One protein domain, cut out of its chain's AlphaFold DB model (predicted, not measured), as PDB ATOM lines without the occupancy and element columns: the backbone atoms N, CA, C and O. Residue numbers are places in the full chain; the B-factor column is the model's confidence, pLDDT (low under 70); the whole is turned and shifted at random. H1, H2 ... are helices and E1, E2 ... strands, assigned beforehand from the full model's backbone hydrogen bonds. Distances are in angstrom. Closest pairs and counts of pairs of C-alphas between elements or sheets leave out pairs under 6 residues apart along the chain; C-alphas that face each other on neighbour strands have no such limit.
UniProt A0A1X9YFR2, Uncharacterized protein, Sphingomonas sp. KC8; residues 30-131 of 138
ATOM      1  N   LEU A  30      10.888  32.709  16.801       85.44
ATOM      2  CA  LEU A  30      11.060  31.270  16.627       85.44
ATOM      3  C   LEU A  30      10.128  30.498  17.558       85.44
ATOM      4  O   LEU A  30       9.905  30.895  18.704       85.44
ATOM      5  N   CYS A  31       9.623  29.358  17.095       87.75
ATOM      6  CA  CYS A  31       8.852  28.435  17.915       87.75
ATOM      7  C   CYS A  31       9.484  27.036  17.949       87.75
ATOM      8  O   CYS A  31      10.276  26.655  17.087       87.75
ATOM      9  N   ARG A  32       9.158  26.281  19.003       90.31
ATOM     10  CA  ARG A  32       9.657  24.919  19.254       90.31
ATOM     11  C   ARG A  32       8.533  23.899  19.132       90.31
ATOM     12  O   ARG A  32       7.357  24.250  19.143       90.31
ATOM     13  N   MET A  33       8.911  22.624  19.144       89.19
ATOM     14  CA  MET A  33       8.006  21.471  19.128       89.19
ATOM     15  C   MET A  33       6.814  21.603  20.094       89.19
ATOM     16  O   MET A  33       5.683  21.306  19.727       89.19
ATOM     17  N   SER A  34       7.048  22.094  21.314       88.38
ATOM     18  CA  SER A  34       6.002  22.276  22.329       88.38
ATOM     19  C   SER A  34       4.930  23.290  21.924       88.38
ATOM     20  O   SER A  34       3.755  23.096  22.226       88.38
ATOM     21  N   TYR A  35       5.314  24.356  21.220       90.44
ATOM     22  CA  TYR A  35       4.377  25.346  20.696       90.44
ATOM     23  C   TYR A  35       3.479  24.735  19.620       90.44
ATOM     24  O   TYR A  35       2.261  24.887  19.673       90.44
ATOM     25  N   ILE A  36       4.085  23.992  18.690       89.69
ATOM     26  CA  ILE A  36       3.379  23.310  17.602       89.69
ATOM     27  C   ILE A  36       2.408  22.272  18.177       89.69
ATOM     28  O   ILE A  36       1.239  22.249  17.804       89.69
ATOM     29  N   ALA A  37       2.863  21.470  19.146       90.38
ATOM     30  CA  ALA A  37       2.032  20.475  19.819       90.38
ATOM     31  C   ALA A  37       0.811  21.111  20.496       90.38
ATOM     32  O   ALA A  37      -0.302  20.640  20.282       90.38
ATOM     33  N   ARG A  38       0.998  22.219  21.228       92.06
ATOM     34  CA  ARG A  38      -0.104  22.954  21.866       92.06
ATOM     35  C   ARG A  38      -1.069  23.553  20.841       92.06
ATOM     36  O   ARG A  38      -2.277  23.460  21.015       92.06
ATOM     37  N   ARG A  39      -0.562  24.157  19.761       89.62
ATOM     38  CA  ARG A  39      -1.416  24.731  18.703       89.62
ATOM     39  C   ARG A  39      -2.241  23.669  17.972       89.62
ATOM     40  O   ARG A  39      -3.328  23.980  17.507       89.62
ATOM     41  N   MET A  40      -1.754  22.430  17.907       87.06
ATOM     42  CA  MET A  40      -2.464  21.294  17.311       87.06
ATOM     43  C   MET A  40      -3.333  20.502  18.311       87.06
ATOM     44  O   MET A  40      -3.953  19.518  17.900       87.06
ATOM     45  N   GLY A  41      -3.354  20.865  19.603       90.62
ATOM     46  CA  GLY A  41      -4.053  20.111  20.656       90.62
ATOM     47  C   GLY A  41      -3.473  18.709  20.889       90.62
ATOM     48  O   GLY A  41      -4.207  17.723  20.986       90.62
ATOM     49  N   LYS A  42      -2.142  18.581  20.846       91.31
ATOM     50  CA  LYS A  42      -1.397  17.311  20.955       91.31
ATOM     51  C   LYS A  42      -0.293  17.351  22.015       91.31
ATOM     52  O   LYS A  42       0.647  16.563  21.944       91.31
ATOM     53  N   GLU A  43      -0.383  18.256  22.978       90.44
ATOM     54  CA  GLU A  43       0.591  18.446  24.058       90.44
ATOM     55  C   GLU A  43       0.815  17.195  24.921       90.44
ATOM     56  O   GLU A  43       1.940  16.968  25.359       90.44
ATOM     57  N   ASP A  44      -0.201  16.344  25.080       91.69
ATOM     58  CA  ASP A  44      -0.112  15.104  25.866       91.69
ATOM     59  C   ASP A  44       0.555  13.948  25.104       91.69
ATOM     60  O   ASP A  44       0.717  12.839  25.623       91.69
ATOM     61  N   ARG A  45       0.918  14.158  23.832       92.75
ATOM     62  CA  ARG A  45       1.533  13.111  23.013       92.75
ATOM     63  C   ARG A  45       3.028  12.993  23.312       92.75
ATOM     64  O   ARG A  45       3.720  13.999  23.463       92.75
ATOM     65  N   PRO A  46       3.574  11.763  23.320       92.88
ATOM     66  CA  PRO A  46       4.991  11.565  23.572       92.88
ATOM     67  C   PRO A  46       5.839  12.204  22.467       92.88
ATOM     68  O   PRO A  46       5.482  12.182  21.286       92.88
ATOM     69  N   ALA A  47       7.014  12.712  22.842       87.75
ATOM     70  CA  ALA A  47       7.938  13.403  21.940       87.75
ATOM     71  C   ALA A  47       8.258  12.612  20.658       87.75
ATOM     72  O   ALA A  47       8.299  13.181  19.569       87.75
ATOM     73  N   ALA A  48       8.446  11.292  20.770       90.00
ATOM     74  CA  ALA A  48       8.711  10.425  19.621       90.00
ATOM     75  C   ALA A  48       7.550  10.420  18.611       90.00
ATOM     76  O   ALA A  48       7.777  10.464  17.402       90.00
ATOM     77  N   TRP A  49       6.310  10.431  19.111       93.38
ATOM     78  CA  TRP A  49       5.114  10.501  18.278       93.38
ATOM     79  C   TRP A  49       5.012  11.862  17.583       93.38
ATOM     80  O   TRP A  49       4.802  11.909  16.375       93.38
ATOM     81  N   LEU A  50       5.255  12.963  18.307       91.25
ATOM     82  CA  LEU A  50       5.236  14.321  17.742       91.25
ATOM     83  C   LEU A  50       6.264  14.497  16.617       91.25
ATOM     84  O   LEU A  50       5.944  15.052  15.567       91.25
ATOM     85  N   VAL A  51       7.478  13.970  16.799       91.00
ATOM     86  CA  VAL A  51       8.518  13.983  15.759       91.00
ATOM     87  C   VAL A  51       8.062  13.211  14.520       91.00
ATOM     88  O   VAL A  51       8.199  13.721  13.410       91.00
ATOM     89  N   GLY A  52       7.515  12.003  14.686       90.81
ATOM     90  CA  GLY A  52       6.996  11.211  13.565       90.81
ATOM     91  C   GLY A  52       5.855  11.917  12.829       90.81
ATOM     92  O   GLY A  52       5.857  11.985  11.600       90.81
ATOM     93  N   TYR A  53       4.936  12.512  13.585       90.69
ATOM     94  CA  TYR A  53       3.788  13.234  13.050       90.69
ATOM     95  C   TYR A  53       4.206  14.457  12.225       90.69
ATOM     96  O   TYR A  53       3.808  14.593  11.069       90.69
ATOM     97  N   ILE A  54       5.085  15.311  12.755       89.50
ATOM     98  CA  ILE A  54       5.546  16.501  12.024       89.50
ATOM     99  C   ILE A  54       6.403  16.123  10.818       89.50
ATOM    100  O   ILE A  54       6.293  16.754   9.772       89.50
ATOM    101  N   ARG A  55       7.199  15.049  10.894       90.38
ATOM    102  CA  ARG A  55       7.895  14.518   9.710       90.38
ATOM    103  C   ARG A  55       6.931  14.172   8.586       90.38
ATOM    104  O   ARG A  55       7.227  14.460   7.430       90.38
ATOM    105  N   GLN A  56       5.802  13.562   8.923       88.19
ATOM    106  CA  GLN A  56       4.773  13.218   7.952       88.19
ATOM    107  C   GLN A  56       4.105  14.472   7.377       88.19
ATOM    108  O   GLN A  56       3.909  14.547   6.168       88.19
ATOM    109  N   LEU A  57       3.838  15.482   8.211       87.12
ATOM    110  CA  LEU A  57       3.319  16.777   7.764       87.12
ATOM    111  C   LEU A  57       4.264  17.484   6.783       87.12
ATOM    112  O   LEU A  57       3.821  17.959   5.740       87.12
ATOM    113  N   VAL A  58       5.567  17.501   7.073       86.25
ATOM    114  CA  VAL A  58       6.569  18.107   6.180       86.25
ATOM    115  C   VAL A  58       6.650  17.341   4.857       86.25
ATOM    116  O   VAL A  58       6.707  17.957   3.801       86.25
ATOM    117  N   ARG A  59       6.616  16.000   4.892       84.44
ATOM    118  CA  ARG A  59       6.722  15.168   3.679       84.44
ATOM    119  C   ARG A  59       5.483  15.221   2.791       84.44
ATOM    120  O   ARG A  59       5.621  15.271   1.576       84.44
ATOM    121  N   ASN A  60       4.297  15.168   3.390       82.50
ATOM    122  CA  ASN A  60       3.068  14.864   2.655       82.50
ATOM    123  C   ASN A  60       2.132  16.069   2.516       82.50
ATOM    124  O   ASN A  60       1.274  16.066   1.641       82.50
ATOM    125  N   HIS A  61       2.264  17.074   3.386       79.62
ATOM    126  CA  HIS A  61       1.305  18.179   3.489       79.62
ATOM    127  C   HIS A  61       1.955  19.561   3.335       79.62
ATOM    128  O   HIS A  61       1.301  20.578   3.561       79.62
ATOM    129  N   GLY A  62       3.239  19.613   2.961       78.94
ATOM    130  CA  GLY A  62       3.959  20.870   2.759       78.94
ATOM    131  C   GLY A  62       4.082  21.701   4.037       78.94
ATOM    132  O   GLY A  62       4.053  22.923   3.972       78.94
ATOM    133  N   PHE A  63       4.159  21.063   5.208       83.69
ATOM    134  CA  PHE A  63       4.419  21.786   6.455       83.69
ATOM    135  C   PHE A  63       5.827  22.402   6.431       83.69
ATOM    136  O   PHE A  63       6.753  21.743   5.944       83.69
ATOM    137  N   PRO A  64       6.021  23.621   6.971       81.56
ATOM    138  CA  PRO A  64       7.327  24.266   6.998       81.56
ATOM    139  C   PRO A  64       8.384  23.395   7.688       81.56
ATOM    140  O   PRO A  64       8.185  22.849   8.781       81.56
ATOM    141  N   GLY A  65       9.532  23.263   7.028       83.25
ATOM    142  CA  GLY A  65      10.691  22.580   7.581       83.25
ATOM    143  C   GLY A  65      11.276  23.330   8.782       83.25
ATOM    144  O   GLY A  65      10.977  24.503   9.007       83.25
ATOM    145  N   PRO A  66      12.084  22.650   9.608       83.69
ATOM    146  CA  PRO A  66      12.850  23.324  10.642       83.69
ATOM    147  C   PRO A  66      13.959  24.176  10.011       83.69
ATOM    148  O   PRO A  66      14.579  23.768   9.033       83.69
ATOM    149  N   ILE A  67      14.251  25.318  10.632       79.31
ATOM    150  CA  ILE A  67      15.219  26.310  10.129       79.31
ATOM    151  C   ILE A  67      16.642  25.752  10.124       79.31
ATOM    152  O   ILE A  67      17.441  26.020   9.232       79.31
ATOM    153  N   ALA A  68      16.983  25.002  11.172       74.69
ATOM    154  CA  ALA A  68      18.332  24.508  11.367       74.69
ATOM    155  C   ALA A  68      18.485  23.094  10.783       74.69
ATOM    156  O   ALA A  68      17.717  22.196  11.161       74.69
ATOM    157  N   PRO A  69      19.519  22.858   9.951       76.12
ATOM    158  CA  PRO A  69      19.997  21.519   9.643       76.12
ATOM    159  C   PRO A  69      20.292  20.750  10.924       76.12
ATOM    160  O   PRO A  69      20.785  21.312  11.909       76.12
ATOM    161  N   ARG A  70      20.082  19.438  10.899       80.19
ATOM    162  CA  ARG A  70      20.505  18.571  11.999       80.19
ATOM    163  C   ARG A  70      21.727  17.769  11.582       80.19
ATOM    164  O   ARG A  70      21.628  16.933  10.695       80.19
ATOM    165  N   LEU A  71      22.842  17.931  12.289       77.81
ATOM    166  CA  LEU A  71      23.976  17.018  12.163       77.81
ATOM    167  C   LEU A  71      23.696  15.739  12.969       77.81
ATOM    168  O   LEU A  71      23.483  15.792  14.184       77.81
ATOM    169  N   TYR A  72      23.671  14.586  12.308       79.75
ATOM    170  CA  TYR A  72      23.461  13.292  12.953       79.75
ATOM    171  C   TYR A  72      24.415  12.252  12.372       79.75
ATOM    172  O   TYR A  72      24.396  11.994  11.178       79.75
ATOM    173  N   ARG A  73      25.258  11.654  13.227       81.44
ATOM    174  CA  ARG A  73      26.277  10.658  12.831       81.44
ATOM    175  C   ARG A  73      27.202  11.122  11.687       81.44
ATOM    176  O   ARG A  73      27.633  10.313  10.881       81.44
ATOM    177  N   GLY A  74      27.514  12.418  11.640       79.94
ATOM    178  CA  GLY A  74      28.351  13.015  10.592       79.94
ATOM    179  C   GLY A  74      27.593  13.415   9.324       79.94
ATOM    180  O   GLY A  74      28.173  14.070   8.467       79.94
ATOM    181  N   GLU A  75      26.299  13.104   9.224       76.81
ATOM    182  CA  GLU A  75      25.458  13.485   8.090       76.81
ATOM    183  C   GLU A  75      24.618  14.723   8.414       76.81
ATOM    184  O   GLU A  75      24.028  14.839   9.494       76.81
ATOM    185  N   MET A  76      24.551  15.658   7.464       78.44
ATOM    186  CA  MET A  76      23.691  16.834   7.559       78.44
ATOM    187  C   MET A  76      22.286  16.473   7.062       78.44
ATOM    188  O   MET A  76      22.044  16.304   5.870       78.44
ATOM    189  N   LEU A  77      21.350  16.328   7.998       80.81
ATOM    190  CA  LEU A  77      19.947  16.055   7.716       80.81
ATOM    191  C   LEU A  77      19.193  17.366   7.486       80.81
ATOM    192  O   LEU A  77      19.297  18.291   8.293       80.81
ATOM    193  N   MET A  78      18.388  17.395   6.421       77.44
ATOM    194  CA  MET A  78      17.601  18.550   5.972       77.44
ATOM    195  C   MET A  78      16.099  18.225   5.916       77.44
ATOM    196  O   MET A  78      15.697  17.054   5.908       77.44
ATOM    197  N   GLY A  79      15.257  19.263   5.896       78.25
ATOM    198  CA  GLY A  79      13.804  19.145   5.725       78.25
ATOM    199  C   GLY A  79      13.143  18.244   6.774       78.25
ATOM    200  O   GLY A  79      13.363  18.393   7.974       78.25
ATOM    201  N   ALA A  80      12.352  17.258   6.341       81.56
ATOM    202  CA  ALA A  80      11.689  16.329   7.261       81.56
ATOM    203  C   ALA A  80      12.686  15.546   8.139       81.56
ATOM    204  O   ALA A  80      12.436  15.299   9.319       81.56
ATOM    205  N   ASN A  81      13.849  15.172   7.608       82.44
ATOM    206  CA  ASN A  81      14.830  14.395   8.373       82.44
ATOM    207  C   ASN A  81      15.529  15.245   9.446       82.44
ATOM    208  O   ASN A  81      15.985  14.706  10.458       82.44
ATOM    209  N   ALA A  82      15.521  16.570   9.276       82.81
ATOM    210  CA  ALA A  82      15.996  17.526  10.266       82.81
ATOM    211  C   ALA A  82      15.032  17.713  11.446       82.81
ATOM    212  O   ALA A  82      15.406  18.346  12.424       82.81
ATOM    213  N   VAL A  83      13.813  17.156  11.422       85.50
ATOM    214  CA  VAL A  83      12.864  17.280  12.542       85.50
ATOM    215  C   VAL A  83      13.337  16.446  13.740       85.50
ATOM    216  O   VAL A  83      13.546  15.230  13.637       85.50
ATOM    217  N   TYR A  84      13.481  17.103  14.893       87.38
ATOM    218  CA  TYR A  84      13.789  16.509  16.198       87.38
ATOM    219  C   TYR A  84      13.182  17.350  17.332       87.38
ATOM    220  O   TYR A  84      12.606  18.407  17.087       87.38
ATOM    221  N   LEU A  85      13.308  16.887  18.580       85.12
ATOM    222  CA  LEU A  85      12.657  17.509  19.740       85.12
ATOM    223  C   LEU A  85      13.019  18.991  19.946       85.12
ATOM    224  O   LEU A  85      12.157  19.778  20.327       85.12
ATOM    225  N   HIS A  86      14.271  19.375  19.685       84.69
ATOM    226  CA  HIS A  86      14.744  20.755  19.853       84.69
ATOM    227  C   HIS A  86      14.885  21.511  18.529       84.69
ATOM    228  O   HIS A  86      15.535  22.555  18.490       84.69
ATOM    229  N   ALA A  87      14.284  20.999  17.453       86.50
ATOM    230  CA  ALA A  87      14.178  21.755  16.217       86.50
ATOM    231  C   ALA A  87      13.404  23.062  16.456       86.50
ATOM    232  O   ALA A  87      12.583  23.171  17.376       86.50
ATOM    233  N   SER A  88      13.716  24.064  15.640       86.94
ATOM    234  CA  SER A  88      13.110  25.392  15.698       86.94
ATOM    235  C   SER A  88      12.506  25.742  14.345       86.94
ATOM    236  O   SER A  88      13.069  25.389  13.308       86.94
ATOM    237  N   TRP A  89      11.376  26.439  14.376       88.12
ATOM    238  CA  TRP A  89      10.615  26.868  13.204       88.12
ATOM    239  C   TRP A  89      10.329  28.364  13.269       88.12
ATOM    240  O   TRP A  89      10.291  28.944  14.358       88.12
ATOM    241  N   HIS A  90      10.066  28.982  12.119       85.44
ATOM    242  CA  HIS A  90       9.533  30.339  12.075       85.44
ATOM    243  C   HIS A  90       8.081  30.313  12.546       85.44
ATOM    244  O   HIS A  90       7.228  29.679  11.922       85.44
ATOM    245  N   LYS A  91       7.785  31.005  13.653       84.56
ATOM    246  CA  LYS A  91       6.437  31.024  14.237       84.56
ATOM    247  C   LYS A  91       5.405  31.525  13.228       84.56
ATOM    248  O   LYS A  91       4.333  30.947  13.146       84.56
ATOM    249  N   VAL A  92       5.758  32.544  12.441       82.88
ATOM    250  CA  VAL A  92       4.887  33.126  11.408       82.88
ATOM    251  C   VAL A  92       4.533  32.098  10.335       82.88
ATOM    252  O   VAL A  92       3.362  31.952  10.009       82.88
ATOM    253  N   ALA A  93       5.514  31.341   9.832       81.50
ATOM    254  CA  ALA A  93       5.278  30.306   8.826       81.50
ATOM    255  C   ALA A  93       4.419  29.154   9.376       81.50
ATOM    256  O   ALA A  93       3.531  28.651   8.693       81.50
ATOM    257  N   VAL A  94       4.660  28.753  10.629       85.69
ATOM    258  CA  VAL A  94       3.858  27.725  11.305       85.69
ATOM    259  C   VAL A  94       2.421  28.191  11.525       85.69
ATOM    260  O   VAL A  94       1.499  27.436  11.228       85.69
ATOM    261  N   ASP A  95       2.220  29.412  12.026       85.56
ATOM    262  CA  ASP A  95       0.886  29.978  12.237       85.56
ATOM    263  C   ASP A  95       0.145  30.133  10.903       85.56
ATOM    264  O   ASP A  95      -0.974  29.653  10.783       85.56
ATOM    265  N   ALA A  96       0.791  30.673   9.864       82.38
ATOM    266  CA  ALA A  96       0.186  30.811   8.540       82.38
ATOM    267  C   ALA A  96      -0.221  29.462   7.923       82.38
ATOM    268  O   ALA A  96      -1.267  29.371   7.282       82.38
ATOM    269  N   TRP A  97       0.570  28.401   8.124       84.88
ATOM    270  CA  TRP A  97       0.198  27.057   7.676       84.88
ATOM    271  C   TRP A  97      -0.975  26.488   8.484       84.88
ATOM    272  O   TRP A  97      -1.910  25.940   7.905       84.88
ATOM    273  N   LEU A  98      -0.953  26.641   9.812       84.19
ATOM    274  CA  LEU A  98      -2.018  26.157  10.697       84.19
ATOM    275  C   LEU A  98      -3.347  26.888  10.484       84.19
ATOM    276  O   LEU A  98      -4.400  26.261  10.554       84.19
ATOM    277  N   ASP A  99      -3.289  28.184  10.195       83.38
ATOM    278  CA  ASP A  99      -4.455  29.023   9.929       83.38
ATOM    279  C   ASP A  99      -4.949  28.873   8.467       83.38
ATOM    280  O   ASP A  99      -5.901  29.534   8.060       83.38
ATOM    281  N   GLY A 100      -4.325  27.995   7.663       73.44
ATOM    282  CA  GLY A 100      -4.725  27.698   6.280       73.44
ATOM    283  C   GLY A 100      -4.399  28.805   5.271       73.44
ATOM    284  O   GLY A 100      -4.899  28.787   4.148       73.44
ATOM    285  N   LEU A 101      -3.561  29.769   5.658       61.91
ATOM    286  CA  LEU A 101      -3.193  30.948   4.870       61.91
ATOM    287  C   LEU A 101      -2.012  30.695   3.918       61.91
ATOM    288  O   LEU A 101      -1.718  31.530   3.063       61.91
ATOM    289  N   MET A 102      -1.334  29.549   4.040       59.41
ATOM    290  CA  MET A 102      -0.268  29.121   3.132       59.41
ATOM    291  C   MET A 102      -0.718  27.940   2.261       59.41
ATOM    292  O   MET A 102      -0.920  26.844   2.789       59.41
ATOM    293  N   PRO A 103      -0.812  28.096   0.925       54.31
ATOM    294  CA  PRO A 103      -0.983  26.951   0.047       54.31
ATOM    295  C   PRO A 103       0.307  26.097   0.026       54.31
ATOM    296  O   PRO A 103       1.414  26.646   0.071       54.31
ATOM    297  N   PRO A 104       0.194  24.758  -0.100       53.59
ATOM    298  CA  PRO A 104       1.304  23.807   0.042       53.59
ATOM    299  C   PRO A 104       2.598  24.110  -0.744       53.59
ATOM    300  O   PRO A 104       3.672  23.892  -0.182       53.59
ATOM    301  N   PRO A 105       2.574  24.621  -1.997       51.88
ATOM    302  CA  PRO A 105       3.816  24.853  -2.737       51.88
ATOM    303  C   PRO A 105       4.632  26.056  -2.233       51.88
ATOM    304  O   PRO A 105       5.837  26.099  -2.468       51.88
ATOM    305  N   MET A 106       4.037  27.011  -1.507       50.28
ATOM    306  CA  MET A 106       4.774  28.184  -1.004       50.28
ATOM    307  C   MET A 106       5.666  27.867   0.205       50.28
ATOM    308  O   MET A 106       6.695  28.514   0.390       50.28
ATOM    309  N   ALA A 107       5.328  26.848   1.000       52.97
ATOM    310  CA  ALA A 107       6.107  26.467   2.180       52.97
ATOM    311  C   ALA A 107       7.496  25.902   1.834       52.97
ATOM    312  O   ALA A 107       8.450  26.084   2.589       52.97
ATOM    313  N   LEU A 108       7.608  25.217   0.690       53.78
ATOM    314  CA  LEU A 108       8.854  24.592   0.242       53.78
ATOM    315  C   LEU A 108       9.875  25.633  -0.237       53.78
ATOM    316  O   LEU A 108      11.045  25.540   0.123       53.78
ATOM    317  N   VAL A 109       9.420  26.663  -0.961       53.50
ATOM    318  CA  VAL A 109      10.287  27.721  -1.512       53.50
ATOM    319  C   VAL A 109      10.930  28.566  -0.405       53.50
ATOM    320  O   VAL A 109      12.107  28.912  -0.492       53.50
ATOM    321  N   VAL A 110      10.189  28.859   0.670       57.53
ATOM    322  CA  VAL A 110      10.725  29.597   1.831       57.53
ATOM    323  C   VAL A 110      11.823  28.786   2.525       57.53
ATOM    324  O   VAL A 110      12.886  29.313   2.846       57.53
ATOM    325  N   ASN A 111      11.606  27.481   2.677       55.62
ATOM    326  CA  ASN A 111      12.549  26.590   3.341       55.62
ATOM    327  C   ASN A 111      13.863  26.413   2.546       55.62
ATOM    328  O   ASN A 111      14.930  26.337   3.147       55.62
ATOM    329  N   GLU A 112      13.824  26.378   1.211       57.78
ATOM    330  CA  GLU A 112      15.039  26.285   0.378       57.78
ATOM    331  C   GLU A 112      15.909  27.549   0.449       57.78
ATOM    332  O   GLU A 112      17.132  27.452   0.588       57.78
ATOM    333  N   ALA A 113      15.290  28.732   0.427       56.47
ATOM    334  CA  ALA A 113      16.005  29.999   0.576       56.47
ATOM    335  C   ALA A 113      16.660  30.132   1.965       56.47
ATOM    336  O   ALA A 113      17.787  30.618   2.089       56.47
ATOM    337  N   GLU A 114      15.985  29.653   3.013       55.16
ATOM    338  CA  GLU A 114      16.513  29.645   4.381       55.16
ATOM    339  C   GLU A 114      17.665  28.649   4.556       55.16
ATOM    340  O   GLU A 114      18.669  28.974   5.195       55.16
ATOM    341  N   ILE A 115      17.568  27.473   3.932       59.09
ATOM    342  CA  ILE A 115      18.652  26.485   3.884       59.09
ATOM    343  C   ILE A 115      19.915  27.092   3.263       59.09
ATOM    344  O   ILE A 115      20.998  26.958   3.840       59.09
ATOM    345  N   ALA A 116      19.784  27.782   2.128       57.91
ATOM    346  CA  ALA A 116      20.912  28.427   1.460       57.91
ATOM    347  C   ALA A 116      21.541  29.519   2.344       57.91
ATOM    348  O   ALA A 116      22.750  29.512   2.576       57.91
ATOM    349  N   ALA A 117      20.722  30.388   2.941       57.53
ATOM    350  CA  ALA A 117      21.204  31.454   3.822       57.53
ATOM    351  C   ALA A 117      21.876  30.921   5.106       57.53
ATOM    352  O   ALA A 117      22.824  31.519   5.633       57.53
ATOM    353  N   HIS A 118      21.402  29.791   5.638       56.47
ATOM    354  CA  HIS A 118      22.015  29.169   6.809       56.47
ATOM    355  C   HIS A 118      23.323  28.451   6.462       56.47
ATOM    356  O   HIS A 118      24.276  28.528   7.240       56.47
ATOM    357  N   ALA A 119      23.399  27.819   5.286       56.31
ATOM    358  CA  ALA A 119      24.636  27.243   4.767       56.31
ATOM    359  C   ALA A 119      25.718  28.321   4.591       56.31
ATOM    360  O   ALA A 119      26.823  28.141   5.094       56.31
ATOM    361  N   GLU A 120      25.379  29.481   4.018       57.69
ATOM    362  CA  GLU A 120      26.293  30.632   3.920       57.69
ATOM    363  C   GLU A 120      26.770  31.119   5.296       57.69
ATOM    364  O   GLU A 120      27.937  31.458   5.485       57.69
ATOM    365  N   THR A 121      25.885  31.121   6.297       58.31
ATOM    366  CA  THR A 121      26.248  31.537   7.660       58.31
ATOM    367  C   THR A 121      27.185  30.530   8.337       58.31
ATOM    368  O   THR A 121      28.080  30.923   9.093       58.31
ATOM    369  N   LEU A 122      26.987  29.231   8.095       65.31
ATOM    370  CA  LEU A 122      27.869  28.176   8.594       65.31
ATOM    371  C   LEU A 122      29.222  28.196   7.877       65.31
ATOM    372  O   LEU A 122      30.238  28.043   8.550       65.31
ATOM    373  N   ASP A 123      29.248  28.465   6.572       64.56
ATOM    374  CA  ASP A 123      30.477  28.593   5.784       64.56
ATOM    375  C   ASP A 123      31.295  29.826   6.206       64.56
ATOM    376  O   ASP A 123      32.484  29.723   6.512       64.56
ATOM    377  N   ALA A 124      30.636  30.972   6.410       63.56
ATOM    378  CA  ALA A 124      31.271  32.172   6.957       63.56
ATOM    379  C   ALA A 124      31.866  31.939   8.360       63.56
ATOM    380  O   ALA A 124      32.935  32.456   8.691       63.56
ATOM    381  N   ARG A 125      31.203  31.135   9.202       58.41
ATOM    382  CA  ARG A 125      31.736  30.745  10.519       58.41
ATOM    383  C   ARG A 125      32.864  29.722  10.412       58.41
ATOM    384  O   ARG A 125      33.816  29.809  11.185       58.41
ATOM    385  N   ALA A 126      32.790  28.787   9.469       59.25
ATOM    386  CA  ALA A 126      33.850  27.817   9.212       59.25
ATOM    387  C   ALA A 126      35.131  28.508   8.723       59.25
ATOM    388  O   ALA A 126      36.217  28.186   9.205       59.25
ATOM    389  N   ALA A 127      35.006  29.527   7.869       62.19
ATOM    390  CA  ALA A 127      36.125  30.355   7.424       62.19
ATOM    391  C   ALA A 127      36.853  31.039   8.597       62.19
ATOM    392  O   ALA A 127      38.081  31.084   8.625       62.19
ATOM    393  N   LEU A 128      36.117  31.501   9.615       63.38
ATOM    394  CA  LEU A 128      36.702  32.100  10.822       63.38
ATOM    395  C   LEU A 128      37.429  31.083  11.716       63.38
ATOM    396  O   LEU A 128      38.374  31.446  12.414       63.38
ATOM    397  N   VAL A 129      37.004  29.817  11.704       63.06
ATOM    398  CA  VAL A 129      37.632  28.728  12.476       63.06
ATOM    399  C   VAL A 129      38.855  28.151  11.752       63.06
ATOM    400  O   VAL A 129      39.806  27.728  12.408       63.06
ATOM    401  N   CYS A 130      38.847  28.158  10.416       57.28
ATOM    402  CA  CYS A 130      39.916  27.615   9.575       57.28
ATOM    403  C   CYS A 130      40.955  28.666   9.140       57.28
ATOM    404  O   CYS A 130      41.969  28.309   8.542       57.28
ATOM    405  N   ALA A 131      40.739  29.952   9.446       52.38
ATOM    406  CA  ALA A 131      41.748  30.983   9.244       52.38
ATOM    407  C   ALA A 131      43.026  30.584  10.012       52.38
ATOM    408  O   ALA A 131      42.983  30.462  11.244       52.38
TER     409      ALA A 131
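This is residues 30 to 131 of the 138 residues of an uncharacterized protein of Sphingomonas sp. KC8 (UniProt A0A1X9YFR2). A small body of four short helices and two separate two-stranded sheets has one long helix, H5, which starts beside H4 and runs out of the body as an arm, residues 120 to 131 sticking out. E1 and E4 pair near H1 and H4, while the hairpin E2 and E3 lies beyond H3, which packs on H2. The printed part has 102 residues, with five named helices and four named strands in the order E1, H1, H2, E2, E3, H3, E4, H4, H5; each sheet is antiparallel, and the class is mostly helix. It is compact, with a radius of gyration of the C-alphas of 14.4 A, yet elongated, spanning 48 by 28 by 21 A.

E1, residues 30 to 32, and E4, residues 88 to 90, are antiparallel neighbours, with N 31 and O 89 2.8 A apart. H1, residues 33 to 39, is close but not clearly touching H4, residues 91 to 98; their closest C-alphas, of Ile 36 and Val 94, are 7.7 A apart. H2, residues 47 to 60, touches H3, residues 79 to 82, with residues 54 to 59 alone; the closest C-alphas, of Arg 55 and Ala 80, are 4.9 A apart. E2, residues 70 to 72, and E3, residues 75 to 77, form an antiparallel hairpin, with N 72 and O 75 2.8 A apart. H5, residues 104 to 130, is close but not clearly touching H4, at a shallow tilt of 25 degrees, opposite ways; the closest C-alphas, of Ala 93 and Ala 107, are 7.7 A apart. Every O i to N i+4 pair is within hydrogen-bond range in H1, H2 and H4, and 20 of 23 in H5; H3 is too short for one.

E1 begins at C-alpha 30 (11.060, 31.270, 16.627). H2 is 19.9 A long. H5, 40.0 A long, ends at C-alpha 130 (39.916, 27.615, 9.575).

The two C-alphas farthest apart, of Gly 41 and Ala 131, are 48.4 A apart. The printed part has no cut and no long link. Residues 101 to 131 are under 70 in pLDDT.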